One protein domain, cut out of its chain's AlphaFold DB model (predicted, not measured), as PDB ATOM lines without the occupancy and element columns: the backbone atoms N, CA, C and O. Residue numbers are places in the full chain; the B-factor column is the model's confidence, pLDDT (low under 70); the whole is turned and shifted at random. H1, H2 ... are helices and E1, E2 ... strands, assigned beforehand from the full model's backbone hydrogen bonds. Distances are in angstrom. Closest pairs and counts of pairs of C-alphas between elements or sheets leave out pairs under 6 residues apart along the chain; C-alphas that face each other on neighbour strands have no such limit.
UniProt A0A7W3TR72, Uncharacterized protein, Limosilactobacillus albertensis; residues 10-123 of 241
ATOM      1  N   ILE A  10       9.400  -1.959  22.964       60.16
ATOM      2  CA  ILE A  10       7.946  -1.805  22.961       60.16
ATOM      3  C   ILE A  10       7.498  -1.752  24.429       60.16
ATOM      4  O   ILE A  10       7.726  -2.679  25.212       60.16
ATOM      5  N   GLY A  11       6.928  -0.617  24.840       67.31
ATOM      6  CA  GLY A  11       6.615  -0.333  26.246       67.31
ATOM      7  C   GLY A  11       7.866  -0.133  27.120       67.31
ATOM      8  O   GLY A  11       8.848   0.463  26.683       67.31
ATOM      9  N   GLN A  12       7.823  -0.598  28.378       58.47
ATOM     10  CA  GLN A  12       8.930  -0.460  29.349       58.47
ATOM     11  C   GLN A  12       9.755  -1.740  29.569       58.47
ATOM     12  O   GLN A  12      10.753  -1.703  30.290       58.47
ATOM     13  N   SER A  13       9.346  -2.868  28.981       62.84
ATOM     14  CA  SER A  13       9.837  -4.184  29.417       62.84
ATOM     15  C   SER A  13      10.163  -5.162  28.291       62.84
ATOM     16  O   SER A  13      10.653  -6.246  28.590       62.84
ATOM     17  N   ARG A  14       9.914  -4.844  27.017       71.25
ATOM     18  CA  ARG A  14      10.138  -5.801  25.926       71.25
ATOM     19  C   ARG A  14      10.909  -5.175  24.777       71.25
ATOM     20  O   ARG A  14      10.596  -4.064  24.361       71.25
ATOM     21  N   SER A  15      11.930  -5.870  24.280       78.88
ATOM     22  CA  SER A  15      12.679  -5.400  23.112       78.88
ATOM     23  C   SER A  15      11.859  -5.581  21.830       78.88
ATOM     24  O   SER A  15      11.136  -6.561  21.686       78.88
ATOM     25  N   ALA A  16      12.010  -4.673  20.867       81.44
ATOM     26  CA  ALA A  16      11.338  -4.762  19.568       81.44
ATOM     27  C   ALA A  16      11.737  -6.025  18.778       81.44
ATOM     28  O   ALA A  16      11.003  -6.463  17.905       81.44
ATOM     29  N   ARG A  17      12.901  -6.619  19.081       81.25
ATOM     30  CA  ARG A  17      13.333  -7.901  18.502       81.25
ATOM     31  C   ARG A  17      12.594  -9.089  19.116       81.25
ATOM     32  O   ARG A  17      12.210  -9.977  18.378       81.25
ATOM     33  N   SER A  18      12.383  -9.070  20.432       82.75
ATOM     34  CA  SER A  18      11.602 -10.098  21.133       82.75
ATOM     35  C   SER A  18      10.147 -10.094  20.673       82.75
ATOM     36  O   SER A  18       9.574 -11.155  20.488       82.75
ATOM     37  N   GLU A  19       9.570  -8.911  20.436       85.31
ATOM     38  CA  GLU A  19       8.211  -8.836  19.891       85.31
ATOM     39  C   GLU A  19       8.135  -9.398  18.474       85.31
ATOM     40  O   GLU A  19       7.281 -10.228  18.210       85.31
ATOM     41  N   LYS A  20       9.070  -9.022  17.593       87.00
ATOM     42  CA  LYS A  20       9.120  -9.569  16.232       87.00
ATOM     43  C   LYS A  20       9.275 -11.088  16.206       87.00
ATOM     44  O   LYS A  20       8.659 -11.723  15.367       87.00
ATOM     45  N   ALA A  21      10.086 -11.642  17.110       87.25
ATOM     46  CA  ALA A  21      10.229 -13.087  17.258       87.25
ATOM     47  C   ALA A  21       8.890 -13.730  17.656       87.25
ATOM     48  O   ALA A  21       8.457 -14.700  17.047       87.25
ATOM     49  N   ILE A  22       8.170 -13.136  18.611       88.56
ATOM     50  CA  ILE A  22       6.854 -13.637  19.031       88.56
ATOM     51  C   ILE A  22       5.823 -13.527  17.900       88.56
ATOM     52  O   ILE A  22       5.059 -14.464  17.695       88.56
ATOM     53  N   GLU A  23       5.825 -12.431  17.138       88.69
ATOM     54  CA  GLU A  23       4.985 -12.264  15.939       88.69
ATOM     55  C   GLU A  23       5.285 -13.319  14.860       88.69
ATOM     56  O   GLU A  23       4.413 -13.623  14.050       88.69
ATOM     57  N   SER A  24       6.495 -13.891  14.848       89.81
ATOM     58  CA  SER A  24       6.885 -15.000  13.973       89.81
ATOM     59  C   SER A  24       6.791 -16.378  14.637       89.81
ATOM     60  O   SER A  24       7.364 -17.330  14.119       89.81
ATOM     61  N   ASN A  25       6.080 -16.505  15.762       93.94
ATOM     62  CA  ASN A  25       5.931 -17.745  16.540       93.94
ATOM     63  C   ASN A  25       7.241 -18.314  17.129       93.94
ATOM     64  O   ASN A  25       7.306 -19.485  17.506       93.94
ATOM     65  N   GLU A  26       8.259 -17.470  17.289       94.94
ATOM     66  CA  GLU A  26       9.452 -17.734  18.087       94.94
ATOM     67  C   GLU A  26       9.260 -17.149  19.499       94.94
ATOM     68  O   GLU A  26       9.443 -15.951  19.760       94.94
ATOM     69  N   VAL A  27       8.849 -18.003  20.438       94.94
ATOM     70  CA  VAL A  27       8.280 -17.576  21.726       94.94
ATOM     71  C   VAL A  27       9.067 -18.086  22.936       94.94
ATOM     72  O   VAL A  27       9.750 -19.104  22.851       94.94
ATOM     73  N   PRO A  28       8.966 -17.435  24.109       94.56
ATOM     74  CA  PRO A  28       9.462 -17.995  25.363       94.56
ATOM     75  C   PRO A  28       8.784 -19.325  25.735       94.56
ATOM     76  O   PRO A  28       7.593 -19.516  25.492       94.56
ATOM     77  N   LEU A  29       9.505 -20.200  26.446       94.44
ATOM     78  CA  LEU A  29       9.054 -21.554  26.820       94.44
ATOM     79  C   LEU A  29       7.654 -21.610  27.467       94.44
ATOM     80  O   LEU A  29       6.881 -22.546  27.249       94.44
ATOM     81  N   ASN A  30       7.315 -20.616  28.290       93.38
ATOM     82  CA  ASN A  30       6.033 -20.553  28.994       93.38
ATOM     83  C   ASN A  30       4.850 -20.165  28.091       93.38
ATOM     84  O   ASN A  30       3.710 -20.340  28.513       93.38
ATOM     85  N   GLN A  31       5.110 -19.652  26.887       94.50
ATOM     86  CA  GLN A  31       4.097 -19.322  25.884       94.50
ATOM     87  C   GLN A  31       3.829 -20.473  24.909       94.50
ATOM     88  O   GLN A  31       2.842 -20.424  24.186       94.50
ATOM     89  N   ILE A  32       4.646 -21.532  24.920       97.06
ATOM     90  CA  ILE A  32       4.391 -22.734  24.121       97.06
ATOM     91  C   ILE A  32       3.183 -23.473  24.718       97.06
ATOM     92  O   ILE A  32       3.286 -24.150  25.753       97.06
ATOM     93  N   THR A  33       2.029 -23.323  24.074       97.31
ATOM     94  CA  THR A  33       0.773 -24.009  24.404       97.31
ATOM     95  C   THR A  33       0.289 -24.849  23.227       97.31
ATOM     96  O   THR A  33       0.807 -24.747  22.116       97.31
ATOM     97  N   ARG A  34      -0.704 -25.712  23.470       97.62
ATOM     98  CA  ARG A  34      -1.300 -26.532  22.410       97.62
ATOM     99  C   ARG A  34      -1.962 -25.660  21.343       97.62
ATOM    100  O   ARG A  34      -1.887 -25.989  20.168       97.62
ATOM    101  N   GLU A  35      -2.599 -24.577  21.767       97.12
ATOM    102  CA  GLU A  35      -3.289 -23.623  20.904       97.12
ATOM    103  C   GLU A  35      -2.293 -22.946  19.960       97.12
ATOM    104  O   GLU A  35      -2.475 -23.026  18.751       97.12
ATOM    105  N   LEU A  36      -1.185 -22.415  20.493       96.31
ATOM    106  CA  LEU A  36      -0.141 -21.789  19.679       96.31
ATOM    107  C   LEU A  36       0.509 -22.780  18.700       96.31
ATOM    108  O   LEU A  36       0.750 -22.444  17.547       96.31
ATOM    109  N   ILE A  37       0.772 -24.020  19.134       97.88
ATOM    110  CA  ILE A  37       1.302 -25.068  18.243       97.88
ATOM    111  C   ILE A  37       0.330 -25.334  17.088       97.88
ATOM    112  O   ILE A  37       0.760 -25.470  15.948       97.88
ATOM    113  N   ASN A  38      -0.973 -25.402  17.364       96.81
ATOM    114  CA  ASN A  38      -1.966 -25.612  16.318       96.81
ATOM    115  C   ASN A  38      -2.019 -24.432  15.341       96.81
ATOM    116  O   ASN A  38      -2.059 -24.683  14.145       96.81
ATOM    117  N   GLU A  39      -1.950 -23.187  15.824       95.12
ATOM    118  CA  GLU A  39      -1.875 -21.991  14.966       95.12
ATOM    119  C   GLU A  39      -0.645 -22.031  14.044       95.12
ATOM    120  O   GLU A  39      -0.751 -21.747  12.854       95.12
ATOM    121  N   VAL A  40       0.513 -22.453  14.564       95.19
ATOM    122  CA  VAL A  40       1.741 -22.639  13.770       95.19
ATOM    123  C   VAL A  40       1.562 -23.705  12.690       95.19
ATOM    124  O   VAL A  40       2.003 -23.509  11.559       95.19
ATOM    125  N   ILE A  41       0.918 -24.827  13.025       95.56
ATOM    126  CA  ILE A  41       0.635 -25.903  12.067       95.56
ATOM    127  C   ILE A  41      -0.325 -25.406  10.978       95.56
ATOM    128  O   ILE A  41      -0.064 -25.650   9.803       95.56
ATOM    129  N   ASP A  42      -1.382 -24.674  11.339       93.75
ATOM    130  CA  ASP A  42      -2.343 -24.098  10.386       93.75
ATOM    131  C   ASP A  42      -1.633 -23.169   9.386       93.75
ATOM    132  O   ASP A  42      -1.822 -23.269   8.170       93.75
ATOM    133  N   ASP A  43      -0.756 -22.306   9.903       91.25
ATOM    134  CA  ASP A  43       0.079 -21.403   9.117       91.25
ATOM    135  C   ASP A  43       1.026 -22.154   8.170       91.25
ATOM    136  O   ASP A  43       1.213 -21.739   7.022       91.25
ATOM    137  N   LEU A  44       1.626 -23.252   8.639       90.31
ATOM    138  CA  LEU A  44       2.523 -24.097   7.853       90.31
ATOM    139  C   LEU A  44       1.772 -24.809   6.722       90.31
ATOM    140  O   LEU A  44       2.217 -24.777   5.578       90.31
ATOM    141  N   VAL A  45       0.608 -25.396   7.013       90.06
ATOM    142  CA  VAL A  45      -0.258 -26.050   6.016       90.06
ATOM    143  C   VAL A  45      -0.656 -25.058   4.924       90.06
ATOM    144  O   VAL A  45      -0.536 -25.364   3.734       90.06
ATOM    145  N   ALA A  46      -1.051 -23.843   5.314       88.12
ATOM    146  CA  ALA A  46      -1.440 -22.793   4.380       88.12
ATOM    147  C   ALA A  46      -0.277 -22.301   3.497       88.12
ATOM    148  O   ALA A  46      -0.498 -21.958   2.333       88.12
ATOM    149  N   LYS A  47       0.953 -22.243   4.028       86.25
ATOM    150  CA  LYS A  47       2.130 -21.702   3.321       86.25
ATOM    151  C   LYS A  47       2.883 -22.756   2.504       86.25
ATOM    152  O   LYS A  47       3.337 -22.450   1.402       86.25
ATOM    153  N   GLU A  48       3.004 -23.980   3.008       80.06
ATOM    154  CA  GLU A  48       3.926 -25.003   2.488       80.06
ATOM    155  C   GLU A  48       3.236 -26.220   1.851       80.06
ATOM    156  O   GLU A  48       3.922 -27.142   1.414       80.06
ATOM    157  N   HIS A  49       1.901 -26.222   1.721       74.50
ATOM    158  CA  HIS A  49       1.130 -27.338   1.140       74.50
ATOM    159  C   HIS A  49       1.449 -28.689   1.809       74.50
ATOM    160  O   HIS A  49       1.657 -29.706   1.142       74.50
ATOM    161  N   VAL A  50       1.504 -28.692   3.141       83.12
ATOM    162  CA  VAL A  50       1.647 -29.912   3.942       83.12
ATOM    163  C   VAL A  50       0.417 -30.799   3.723       83.12
ATOM    164  O   VAL A  50      -0.713 -30.315   3.764       83.12
ATOM    165  N   ASP A  51       0.631 -32.088   3.449       87.88
ATOM    166  CA  ASP A  51      -0.467 -33.041   3.283       87.88
ATOM    167  C   ASP A  51      -1.175 -33.347   4.618       87.88
ATOM    168  O   ASP A  51      -0.602 -33.205   5.699       87.88
ATOM    169  N   GLU A  52      -2.427 -33.800   4.531       90.94
ATOM    170  CA  GLU A  52      -3.287 -34.090   5.688       90.94
ATOM    171  C   GLU A  52      -2.645 -35.094   6.663       90.94
ATOM    172  O   GLU A  52      -2.770 -34.957   7.875       90.94
ATOM    173  N   THR A  53      -1.872 -36.067   6.162       92.56
ATOM    174  CA  THR A  53      -1.216 -37.072   7.015       92.56
ATOM    175  C   THR A  53      -0.108 -36.451   7.869       92.56
ATOM    176  O   THR A  53       0.018 -36.763   9.056       92.56
ATOM    177  N   LYS A  54       0.702 -35.561   7.290       93.50
ATOM    178  CA  LYS A  54       1.749 -34.824   8.010       93.50
ATOM    179  C   LYS A  54       1.169 -33.830   9.009       93.50
ATOM    180  O   LYS A  54       1.705 -33.699  10.109       93.50
ATOM    181  N   GLU A  55       0.073 -33.167   8.652       95.00
ATOM    182  CA  GLU A  55      -0.655 -32.284   9.561       95.00
ATOM    183  C   GLU A  55      -1.161 -33.052  10.791       95.00
ATOM    184  O   GLU A  55      -0.852 -32.684  11.928       95.00
ATOM    185  N   GLU A  56      -1.892 -34.151  10.579       95.69
ATOM    186  CA  GLU A  56      -2.396 -35.004  11.658       95.69
ATOM    187  C   GLU A  56      -1.262 -35.505  12.557       95.69
ATOM    188  O   GLU A  56      -1.375 -35.490  13.789       95.69
ATOM    189  N   TRP A  57      -0.141 -35.904  11.951       96.88
ATOM    190  CA  TRP A  57       1.034 -36.354  12.683       96.88
ATOM    191  C   TRP A  57       1.641 -35.244  13.554       96.88
ATOM    192  O   TRP A  57       1.868 -35.474  14.744       96.88
ATOM    193  N   LEU A  58       1.833 -34.030  13.020       96.62
ATOM    194  CA  LEU A  58       2.331 -32.880  13.790       96.62
ATOM    195  C   LEU A  58       1.401 -32.539  14.958       96.62
ATOM    196  O   LEU A  58       1.859 -32.300  16.079       96.62
ATOM    197  N   ARG A  59       0.082 -32.587  14.737       97.06
ATOM    198  CA  ARG A  59      -0.911 -32.376  15.801       97.06
ATOM    199  C   ARG A  59      -0.874 -33.478  16.856       97.06
ATOM    200  O   ARG A  59      -1.192 -33.219  18.018       97.06
ATOM    201  N   ALA A  60      -0.456 -34.694  16.520       97.31
ATOM    202  CA  ALA A  60      -0.296 -35.768  17.497       97.31
ATOM    203  C   ALA A  60       0.946 -35.593  18.393       97.31
ATOM    204  O   ALA A  60       0.989 -36.170  19.487       97.31
ATOM    205  N   VAL A  61       1.930 -34.775  17.993       97.75
ATOM    206  CA  VAL A  61       3.142 -34.532  18.789       97.75
ATOM    207  C   VAL A  61       2.770 -33.907  20.149       97.75
ATOM    208  O   VAL A  61       2.057 -32.897  20.213       97.75
ATOM    209  N   PRO A  62       3.207 -34.487  21.284       97.44
ATOM    210  CA  PRO A  62       2.911 -33.936  22.604       97.44
ATOM    211  C   PRO A  62       3.586 -32.581  22.844       97.44
ATOM    212  O   PRO A  62       4.759 -32.418  22.536       97.44
ATOM    213  N   VAL A  63       2.899 -31.646  23.513       97.19
ATOM    214  CA  VAL A  63       3.427 -30.297  23.839       97.19
ATOM    215  C   VAL A  63       4.784 -30.347  24.547       97.19
ATOM    216  O   VAL A  63       5.624 -29.487  24.312       97.19
ATOM    217  N   TYR A  64       5.021 -31.340  25.410       95.56
ATOM    218  CA  TYR A  64       6.311 -31.451  26.090       95.56
ATOM    219  C   TYR A  64       7.459 -31.712  25.103       95.56
ATOM    220  O   TYR A  64       8.533 -31.176  25.306       95.56
ATOM    221  N   VAL A  65       7.232 -32.434  23.999       97.19
ATOM    222  CA  VAL A  65       8.264 -32.676  22.975       97.19
ATOM    223  C   VAL A  65       8.683 -31.367  22.303       97.19
ATOM    224  O   VAL A  65       9.872 -31.147  22.104       97.19
ATOM    225  N   TRP A  66       7.736 -30.461  22.038       97.19
ATOM    226  CA  TRP A  66       8.034 -29.107  21.547       97.19
ATOM    227  C   TRP A  66       8.839 -28.279  22.561       97.19
ATOM    228  O   TRP A  66       9.659 -27.454  22.177       97.19
ATOM    229  N   LYS A  67       8.615 -28.499  23.863       95.69
ATOM    230  CA  LYS A  67       9.301 -27.786  24.957       95.69
ATOM    231  C   LYS A  67      10.698 -28.317  25.277       95.69
ATOM    232  O   LYS A  67      11.488 -27.579  25.852       95.69
ATOM    233  N   GLU A  68      10.981 -29.569  24.935       94.12
ATOM    234  CA  GLU A  68      12.291 -30.209  25.128       94.12
ATOM    235  C   GLU A  68      13.308 -29.819  24.039       94.12
ATOM    236  O   GLU A  68      14.475 -30.197  24.122       94.12
ATOM    237  N   GLN A  69      12.893 -29.063  23.015       94.56
ATOM    238  CA  GLN A  69      13.803 -28.578  21.979       94.56
ATOM    239  C   GLN A  69      14.787 -27.537  22.523       94.56
ATOM    240  O   GLN A  69      14.539 -26.872  23.531       94.56
ATOM    241  N   LEU A  70      15.928 -27.381  21.849       94.38
ATOM    242  CA  LEU A  70      16.939 -26.400  22.238       94.38
ATOM    243  C   LEU A  70      16.523 -24.990  21.818       94.38
ATOM    244  O   LEU A  70      16.091 -24.813  20.681       94.38
ATOM    245  N   PRO A  71      16.712 -23.971  22.675       95.44
ATOM    246  CA  PRO A  71      16.339 -22.609  22.331       95.44
ATOM    247  C   PRO A  71      17.109 -22.110  21.107       95.44
ATOM    248  O   PRO A  71      18.328 -22.273  21.008       95.44
ATOM    249  N   THR A  72      16.390 -21.472  20.192       95.50
ATOM    250  CA  THR A  72      16.897 -21.006  18.893       95.50
ATOM    251  C   THR A  72      17.544 -19.638  18.996       95.50
ATOM    252  O   THR A  72      18.533 -19.338  18.325       95.50
ATOM    253  N   SER A  73      17.029 -18.808  19.897       93.38
ATOM    254  CA  SER A  73      17.579 -17.495  20.170       93.38
ATOM    255  C   SER A  73      17.340 -17.078  21.615       93.38
ATOM    256  O   SER A  73      16.727 -17.776  22.425       93.38
ATOM    257  N   TRP A  74      17.875 -15.915  21.968       92.69
ATOM    258  CA  TRP A  74      17.625 -15.308  23.259       92.69
ATOM    259  C   TRP A  74      17.405 -13.813  23.099       92.69
ATOM    260  O   TRP A  74      18.025 -13.144  22.269       92.69
ATOM    261  N   HIS A  75      16.553 -13.268  23.957       87.62
ATOM    262  CA  HIS A  75      16.241 -11.852  23.969       87.62
ATOM    263  C   HIS A  75      16.340 -11.269  25.371       87.62
ATOM    264  O   HIS A  75      16.136 -11.942  26.382       87.62
ATOM    265  N   HIS A  76      16.631  -9.970  25.431       82.38
ATOM    266  CA  HIS A  76      16.510  -9.220  26.671       82.38
ATOM    267  C   HIS A  76      15.041  -8.936  26.981       82.38
ATOM    268  O   HIS A  76      14.317  -8.364  26.157       82.38
ATOM    269  N   THR A  77      14.643  -9.258  28.208       79.00
ATOM    270  CA  THR A  77      13.318  -8.980  28.757       79.00
ATOM    271  C   THR A  77      13.416  -8.239  30.095       79.00
ATOM    272  O   THR A  77      14.330  -8.412  30.909       79.00
ATOM    273  N   GLY A  78      12.443  -7.362  30.324       72.75
ATOM    274  CA  GLY A  78      12.309  -6.540  31.517       72.75
ATOM    275  C   GLY A  78      13.328  -5.405  31.644       72.75
ATOM    276  O   GLY A  78      14.310  -5.294  30.912       72.75
ATOM    277  N   LYS A  79      13.099  -4.566  32.659       71.69
ATOM    278  CA  LYS A  79      13.946  -3.418  33.022       71.69
ATOM    279  C   LYS A  79      15.389  -3.803  33.389       71.69
ATOM    280  O   LYS A  79      16.290  -2.982  33.279       71.69
ATOM    281  N   TYR A  80      15.597  -5.042  33.838       80.56
ATOM    282  CA  TYR A  80      16.894  -5.559  34.288       80.56
ATOM    283  C   TYR A  80      17.634  -6.372  33.217       80.56
ATOM    284  O   TYR A  80      18.572  -7.084  33.558       80.56
ATOM    285  N   PHE A  81      17.216  -6.291  31.947       77.31
ATOM    286  CA  PHE A  81      17.880  -6.966  30.823       77.31
ATOM    287  C   PHE A  81      18.052  -8.477  31.025       77.31
ATOM    288  O   PHE A  81      19.040  -9.061  30.574       77.31
ATOM    289  N   LYS A  82      17.089  -9.124  31.693       84.38
ATOM    290  CA  LYS A  82      17.139 -10.568  31.918       84.38
ATOM    291  C   LYS A  82      17.173 -11.276  30.569       84.38
ATOM    292  O   LYS A  82      16.476 -10.873  29.640       84.38
ATOM    293  N   LYS A  83      17.998 -12.312  30.466       89.75
ATOM    294  CA  LYS A  83      18.016 -13.184  29.297       89.75
ATOM    295  C   LYS A  83      16.781 -14.083  29.352       89.75
ATOM    296  O   LYS A  83      16.513 -14.698  30.382       89.75
ATOM    297  N   THR A  84      16.034 -14.132  28.260       91.56
ATOM    298  CA  THR A  84      14.937 -15.077  28.058       91.56
ATOM    299  C   THR A  84      15.196 -15.809  26.764       91.56
ATOM    300  O   THR A  84      15.370 -15.176  25.724       91.56
ATOM    301  N   ASP A  85      15.251 -17.126  26.857       96.12
ATOM    302  CA  ASP A  85      15.400 -17.989  25.701       96.12
ATOM    303  C   ASP A  85      14.065 -18.083  24.952       96.12
ATOM    304  O   ASP A  85      12.992 -18.103  25.568       96.12
ATOM    305  N   HIS A  86      14.148 -18.068  23.629       95.94
ATOM    306  CA  HIS A  86      13.027 -18.215  22.716       95.94
ATOM    307  C   HIS A  86      13.194 -19.484  21.874       95.94
ATOM    308  O   HIS A  86      14.299 -20.008  21.719       95.94
ATOM    309  N   TYR A  87      12.063 -19.969  21.377       97.44
ATOM    310  CA  TYR A  87      11.887 -21.275  20.766       97.44
ATOM    311  C   TYR A  87      11.066 -21.102  19.487       97.44
ATOM    312  O   TYR A  87       9.903 -20.696  19.562       97.44
ATOM    313  N   ASP A  88      11.681 -21.355  18.334       97.44
ATOM    314  CA  ASP A  88      11.074 -21.210  17.006       97.44
ATOM    315  C   ASP A  88      10.205 -22.430  16.672       97.44
ATOM    316  O   ASP A  88      10.694 -23.491  16.280       97.44
ATOM    317  N   LEU A  89       8.892 -22.289  16.873       97.38
ATOM    318  CA  LEU A  89       7.946 -23.374  16.625       97.38
ATOM    319  C   LEU A  89       7.827 -23.736  15.131       97.38
ATOM    320  O   LEU A  89       7.809 -24.934  14.843       97.38
ATOM    321  N   PRO A  90       7.757 -22.781  14.179       95.88
ATOM    322  CA  PRO A  90       7.819 -23.100  12.752       95.88
ATOM    323  C   PRO A  90       9.050 -23.924  12.360       95.88
ATOM    324  O   PRO A  90       8.904 -24.921  11.652       95.88
ATOM    325  N   LEU A  91      10.237 -23.555  12.855       95.31
ATOM    326  CA  LEU A  91      11.467 -24.306  12.599       95.31
ATOM    327  C   LEU A  91      11.358 -25.742  13.119       95.31
ATOM    328  O   LEU A  91      11.604 -26.682  12.368       95.31
ATOM    329  N   TYR A  92      10.928 -25.935  14.369       96.88
ATOM    330  CA  TYR A  92      10.782 -27.285  14.920       96.88
ATOM    331  C   TYR A  92       9.745 -28.118  14.171       96.88
ATOM    332  O   TYR A  92       9.921 -29.323  14.030       96.88
ATOM    333  N   ALA A  93       8.664 -27.504  13.678       95.75
ATOM    334  CA  ALA A  93       7.673 -28.214  12.877       95.75
ATOM    335  C   ALA A  93       8.302 -28.791  11.599       95.75
ATOM    336  O   ALA A  93       8.061 -29.953  11.274       95.75
ATOM    337  N   GLN A  94       9.143 -28.008  10.914       94.00
ATOM    338  CA  GLN A  94       9.899 -28.469   9.748       94.00
ATOM    339  C   GLN A  94      10.908 -29.558  10.135       94.00
ATOM    340  O   GLN A  94      10.905 -30.630   9.536       94.00
ATOM    341  N   GLU A  95      11.693 -29.346  11.195       95.19
ATOM    342  CA  GLU A  95      12.665 -30.331  11.683       95.19
ATOM    343  C   GLU A  95      12.002 -31.666  12.064       95.19
ATOM    344  O   GLU A  95      12.526 -32.735  11.757       95.19
ATOM    345  N   PHE A  96      10.821 -31.634  12.686       96.44
ATOM    346  CA  PHE A  96      10.054 -32.835  13.018       96.44
ATOM    347  C   PHE A  96       9.567 -33.582  11.776       96.44
ATOM    348  O   PHE A  96       9.530 -34.812  11.790       96.44
ATOM    349  N   LEU A  97       9.179 -32.866  10.719       94.12
ATOM    350  CA  LEU A  97       8.784 -33.482   9.453       94.12
ATOM    351  C   LEU A  97       9.983 -34.076   8.703       94.12
ATOM    352  O   LEU A  97       9.842 -35.138   8.093       94.12
ATOM    353  N   ASP A  98      11.136 -33.411   8.761       94.75
ATOM    354  CA  ASP A  98      12.371 -33.840   8.100       94.75
ATOM    355  C   ASP A  98      13.019 -35.039   8.806       94.75
ATOM    356  O   ASP A  98      13.477 -35.977   8.147       94.75
ATOM    357  N   ASP A  99      13.008 -35.051  10.141       95.62
ATOM    358  CA  ASP A  99      13.465 -36.174  10.959       95.62
ATOM    359  C   ASP A  99      12.448 -36.556  12.057       95.62
ATOM    360  O   ASP A  99      12.613 -36.234  13.242       95.62
ATOM    361  N   PRO A 100      11.420 -37.356  11.704       95.19
ATOM    362  CA  PRO A 100      10.444 -37.871  12.664       95.19
ATOM    363  C   PRO A 100      11.063 -38.706  13.793       95.19
ATOM    364  O   PRO A 100      10.424 -38.919  14.832       95.19
ATOM    365  N   SER A 101      12.296 -39.204  13.615       95.31
ATOM    366  CA  SER A 101      12.968 -40.007  14.633       95.31
ATOM    367  C   SER A 101      13.264 -39.186  15.889       95.31
ATOM    368  O   SER A 101      13.136 -39.732  16.988       95.31
ATOM    369  N   MET A 102      13.517 -37.876  15.754       94.06
ATOM    370  CA  MET A 102      13.709 -36.956  16.881       94.06
ATOM    371  C   MET A 102      12.528 -37.012  17.849       94.06
ATOM    372  O   MET A 102      12.711 -37.297  19.031       94.06
ATOM    373  N   VAL A 103      11.301 -36.874  17.336       96.12
ATOM    374  CA  VAL A 103      10.073 -36.954  18.143       96.12
ATOM    375  C   VAL A 103       9.969 -38.306  18.848       96.12
ATOM    376  O   VAL A 103       9.692 -38.375  20.048       96.12
ATOM    377  N   THR A 104      10.205 -39.403  18.124       95.25
ATOM    378  CA  THR A 104      10.083 -40.747  18.710       95.25
ATOM    379  C   THR A 104      11.133 -41.014  19.789       95.25
ATOM    380  O   THR A 104      10.805 -41.623  20.812       95.25
ATOM    381  N   ASN A 105      12.357 -40.514  19.605       94.38
ATOM    382  CA  ASN A 105      13.453 -40.637  20.561       94.38
ATOM    383  C   ASN A 105      13.165 -39.813  21.818       94.38
ATOM    384  O   ASN A 105      13.167 -40.377  22.907       94.38
ATOM    385  N   THR A 106      12.752 -38.546  21.689       94.31
ATOM    386  CA  THR A 106      12.361 -37.713  22.841       94.31
ATOM    387  C   THR A 106      11.234 -38.355  23.655       94.31
ATOM    388  O   THR A 106      11.263 -38.365  24.886       94.31
ATOM    389  N   ILE A 107      10.231 -38.948  22.995       95.31
ATOM    390  CA  ILE A 107       9.147 -39.657  23.692       95.31
ATOM    391  C   ILE A 107       9.675 -40.887  24.441       95.31
ATOM    392  O   ILE A 107       9.232 -41.162  25.562       95.31
ATOM    393  N   LYS A 108      10.580 -41.650  23.823       94.56
ATOM    394  CA  LYS A 108      11.185 -42.841  24.424       94.56
ATOM    395  C   LYS A 108      12.038 -42.473  25.638       94.56
ATOM    396  O   LYS A 108      11.845 -43.074  26.695       94.56
ATOM    397  N   ASP A 109      12.888 -41.464  25.508       92.81
ATOM    398  CA  ASP A 109      13.795 -41.008  26.561       92.81
ATOM    399  C   ASP A 109      13.009 -40.448  27.750       92.81
ATOM    400  O   ASP A 109      13.248 -40.831  28.893       92.81
ATOM    401  N   HIS A 110      11.966 -39.654  27.491       90.81
ATOM    402  CA  HIS A 110      11.075 -39.161  28.542       90.81
ATOM    403  C   HIS A 110      10.380 -40.306  29.304       90.81
ATOM    404  O   HIS A 110      10.284 -40.286  30.532       90.81
ATOM    405  N   LYS A 111       9.920 -41.355  28.603       90.50
ATOM    406  CA  LYS A 111       9.337 -42.547  29.251       90.50
ATOM    407  C   LYS A 111      10.364 -43.313  30.085       90.50
ATOM    408  O   LYS A 111      10.010 -43.809  31.156       90.50
ATOM    409  N   GLN A 112      11.598 -43.421  29.600       90.25
ATOM    410  CA  GLN A 112      12.684 -44.066  30.327       90.25
ATOM    411  C   GLN A 112      13.021 -43.288  31.604       90.25
ATOM    412  O   GLN A 112      12.983 -43.875  32.682       90.25
ATOM    413  N   MET A 113      13.203 -41.971  31.506       90.31
ATOM    414  CA  MET A 113      13.457 -41.096  32.652       90.31
ATOM    415  C   MET A 113      12.356 -41.213  33.716       90.31
ATOM    416  O   MET A 113      12.649 -41.388  34.896       90.31
ATOM    417  N   LEU A 114      11.076 -41.183  33.324       86.75
ATOM    418  CA  LEU A 114       9.964 -41.354  34.270       86.75
ATOM    419  C   LEU A 114       9.967 -42.734  34.947       86.75
ATOM    420  O   LEU A 114       9.581 -42.862  36.111       86.75
ATOM    421  N   SER A 115      10.377 -43.778  34.225       81.88
ATOM    422  CA  SER A 115      10.536 -45.118  34.793       81.88
ATOM    423  C   SER A 115      11.677 -45.159  35.807       81.88
ATOM    424  O   SER A 115      11.500 -45.722  36.885       81.88
ATOM    425  N   GLU A 116      12.821 -44.559  35.485       82.62
ATOM    426  CA  GLU A 116      13.998 -44.488  36.357       82.62
ATOM    427  C   GLU A 116      13.696 -43.690  37.629       82.62
ATOM    428  O   GLU A 116      13.870 -44.216  38.724       82.62
ATOM    429  N   GLN A 117      13.090 -42.504  37.514       78.19
ATOM    430  CA  GLN A 117      12.657 -41.702  38.668       78.19
ATOM    431  C   GLN A 117      11.697 -42.468  39.584       78.19
ATOM    432  O   GLN A 117      11.797 -42.412  40.811       78.19
ATOM    433  N   LYS A 118      10.766 -43.230  38.998       74.00
ATOM    434  CA  LYS A 118       9.855 -44.082  39.767       74.00
ATOM    435  C   LYS A 118      10.599 -45.226  40.460       74.00
ATOM    436  O   LYS A 118      10.240 -45.584  41.578       74.00
ATOM    437  N   GLN A 119      11.605 -45.813  39.817       67.19
ATOM    438  CA  GLN A 119      12.428 -46.863  40.416       67.19
ATOM    439  C   GLN A 119      13.300 -46.322  41.551       67.19
ATOM    440  O   GLN A 119      13.337 -46.944  42.611       67.19
ATOM    441  N   GLU A 120      13.921 -45.157  41.379       64.44
ATOM    442  CA  GLU A 120      14.713 -44.485  42.412       64.44
ATOM    443  C   GLU A 120      13.863 -44.117  43.633       64.44
ATOM    444  O   GLU A 120      14.271 -44.388  44.761       64.44
ATOM    445  N   GLN A 121      12.645 -43.601  43.433       59.91
ATOM    446  CA  GLN A 121      11.703 -43.339  44.532       59.91
ATOM    447  C   GLN A 121      11.287 -44.614  45.280       59.91
ATOM    448  O   GLN A 121      11.132 -44.595  46.497       59.91
ATOM    449  N   ILE A 122      11.117 -45.740  44.578       60.62
ATOM    450  CA  ILE A 122      10.813 -47.036  45.211       60.62
ATOM    451  C   ILE A 122      12.034 -47.590  45.963       60.62
ATOM    452  O   ILE A 122      11.871 -48.287  46.963       60.62
ATOM    453  N   ALA A 123      13.249 -47.304  45.489       57.25
ATOM    454  CA  ALA A 123      14.492 -47.795  46.078       57.25
ATOM    455  C   ALA A 123      14.949 -46.996  47.313       57.25
ATOM    456  O   ALA A 123      15.635 -47.555  48.166       57.25
TER     457      ALA A 123
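What this domain is: This is residues 10 to 123 of the 241 residues of an uncharacterized protein of Limosilactobacillus albertensis (UniProt A0A7W3TR72). A helical hairpin, H2 and H3, is crossed steeply by H5; a small sheet with H1 over one of its faces extends to one side, and the long helix H6 runs off on the other, its residues 111 to 123 sticking out. The short H4 lies nearest the mean of the C-alphas and only just touches H6. The printed part has 114 residues, with six named helices and three named strands in the order H1 E1 H2 H3 H4 E2 E3 H5 H6; the sheet, E1 E3 E2, is antiparallel. The class is mostly helix, and the whole is loose and flat, with a radius of gyration of the C-alphas of 16.6 A and spans of 50 by 43 by 20 A.

How they stand to each other: H1, residues 16 to 23, is on the sheet of E1, residues 26 to 28, E3, residues 82 to 88, and E2, residues 73 to 77, at a height over the sheet of 8.4 A. Its closest C-alphas to E2 are those of Ser 18 and His 75, 5.7 A apart. E1 and E3 are antiparallel, with N 27 and O 87 3.0 A apart. E2 and E3 form an antiparallel hairpin, with N 75 and O 84 2.9 A apart. The pairing is staggered: E3 pairs with E2 over residues 82 to 86 and with E1 over residues 86 to 88. H2, residues 34 to 48, and H3, residues 52 to 60, form a helical hairpin and touch at a shallow tilt of 21 degrees, opposite ways; their closest C-alphas are those of Asn 38 and Arg 59, 6.9 A. H5, residues 89 to 98, touches H2 at a steep tilt of 64 degrees, closest at the C-alphas of Val 40 and Pro 90, 6.2 A. H5 also touches H3 at a steep tilt of 61 degrees, closest at the C-alphas of Leu 58 and Ala 93, 7.2 A. H4, residues 63 to 67, only just touches H6, residues 100 to 123, with 3 pairs of C-alphas within 8 A, the closest those of Val 65 and Thr 106, 6.5 A; H6 does this with residues 103 to 107 alone. H1 and H6 are apart. In the six helices every O i to N i+4 pair is within hydrogen-bond range.

Where its parts are: H1 begins at C-alpha 16, (11.338, -4.762, 19.568), and is 10.5 A long; E1 is 7.3 A. H2 is 20.7 A, H3 12.3 A and H4 6.5 A. E2 is 12.8 A, E3 19.3 A and H5 14.2 A. H6 is 35.1 A and ends at C-alpha 123, (14.492, -47.795, 46.078).

The domain as a whole: The C-alphas farthest apart, those of Gly 11 and Ala 123, are 52.0 A apart. The printed part has no cut, and its links between named elements are tight. Residues 10 to 13 and 119 to 123 have pLDDT under 70.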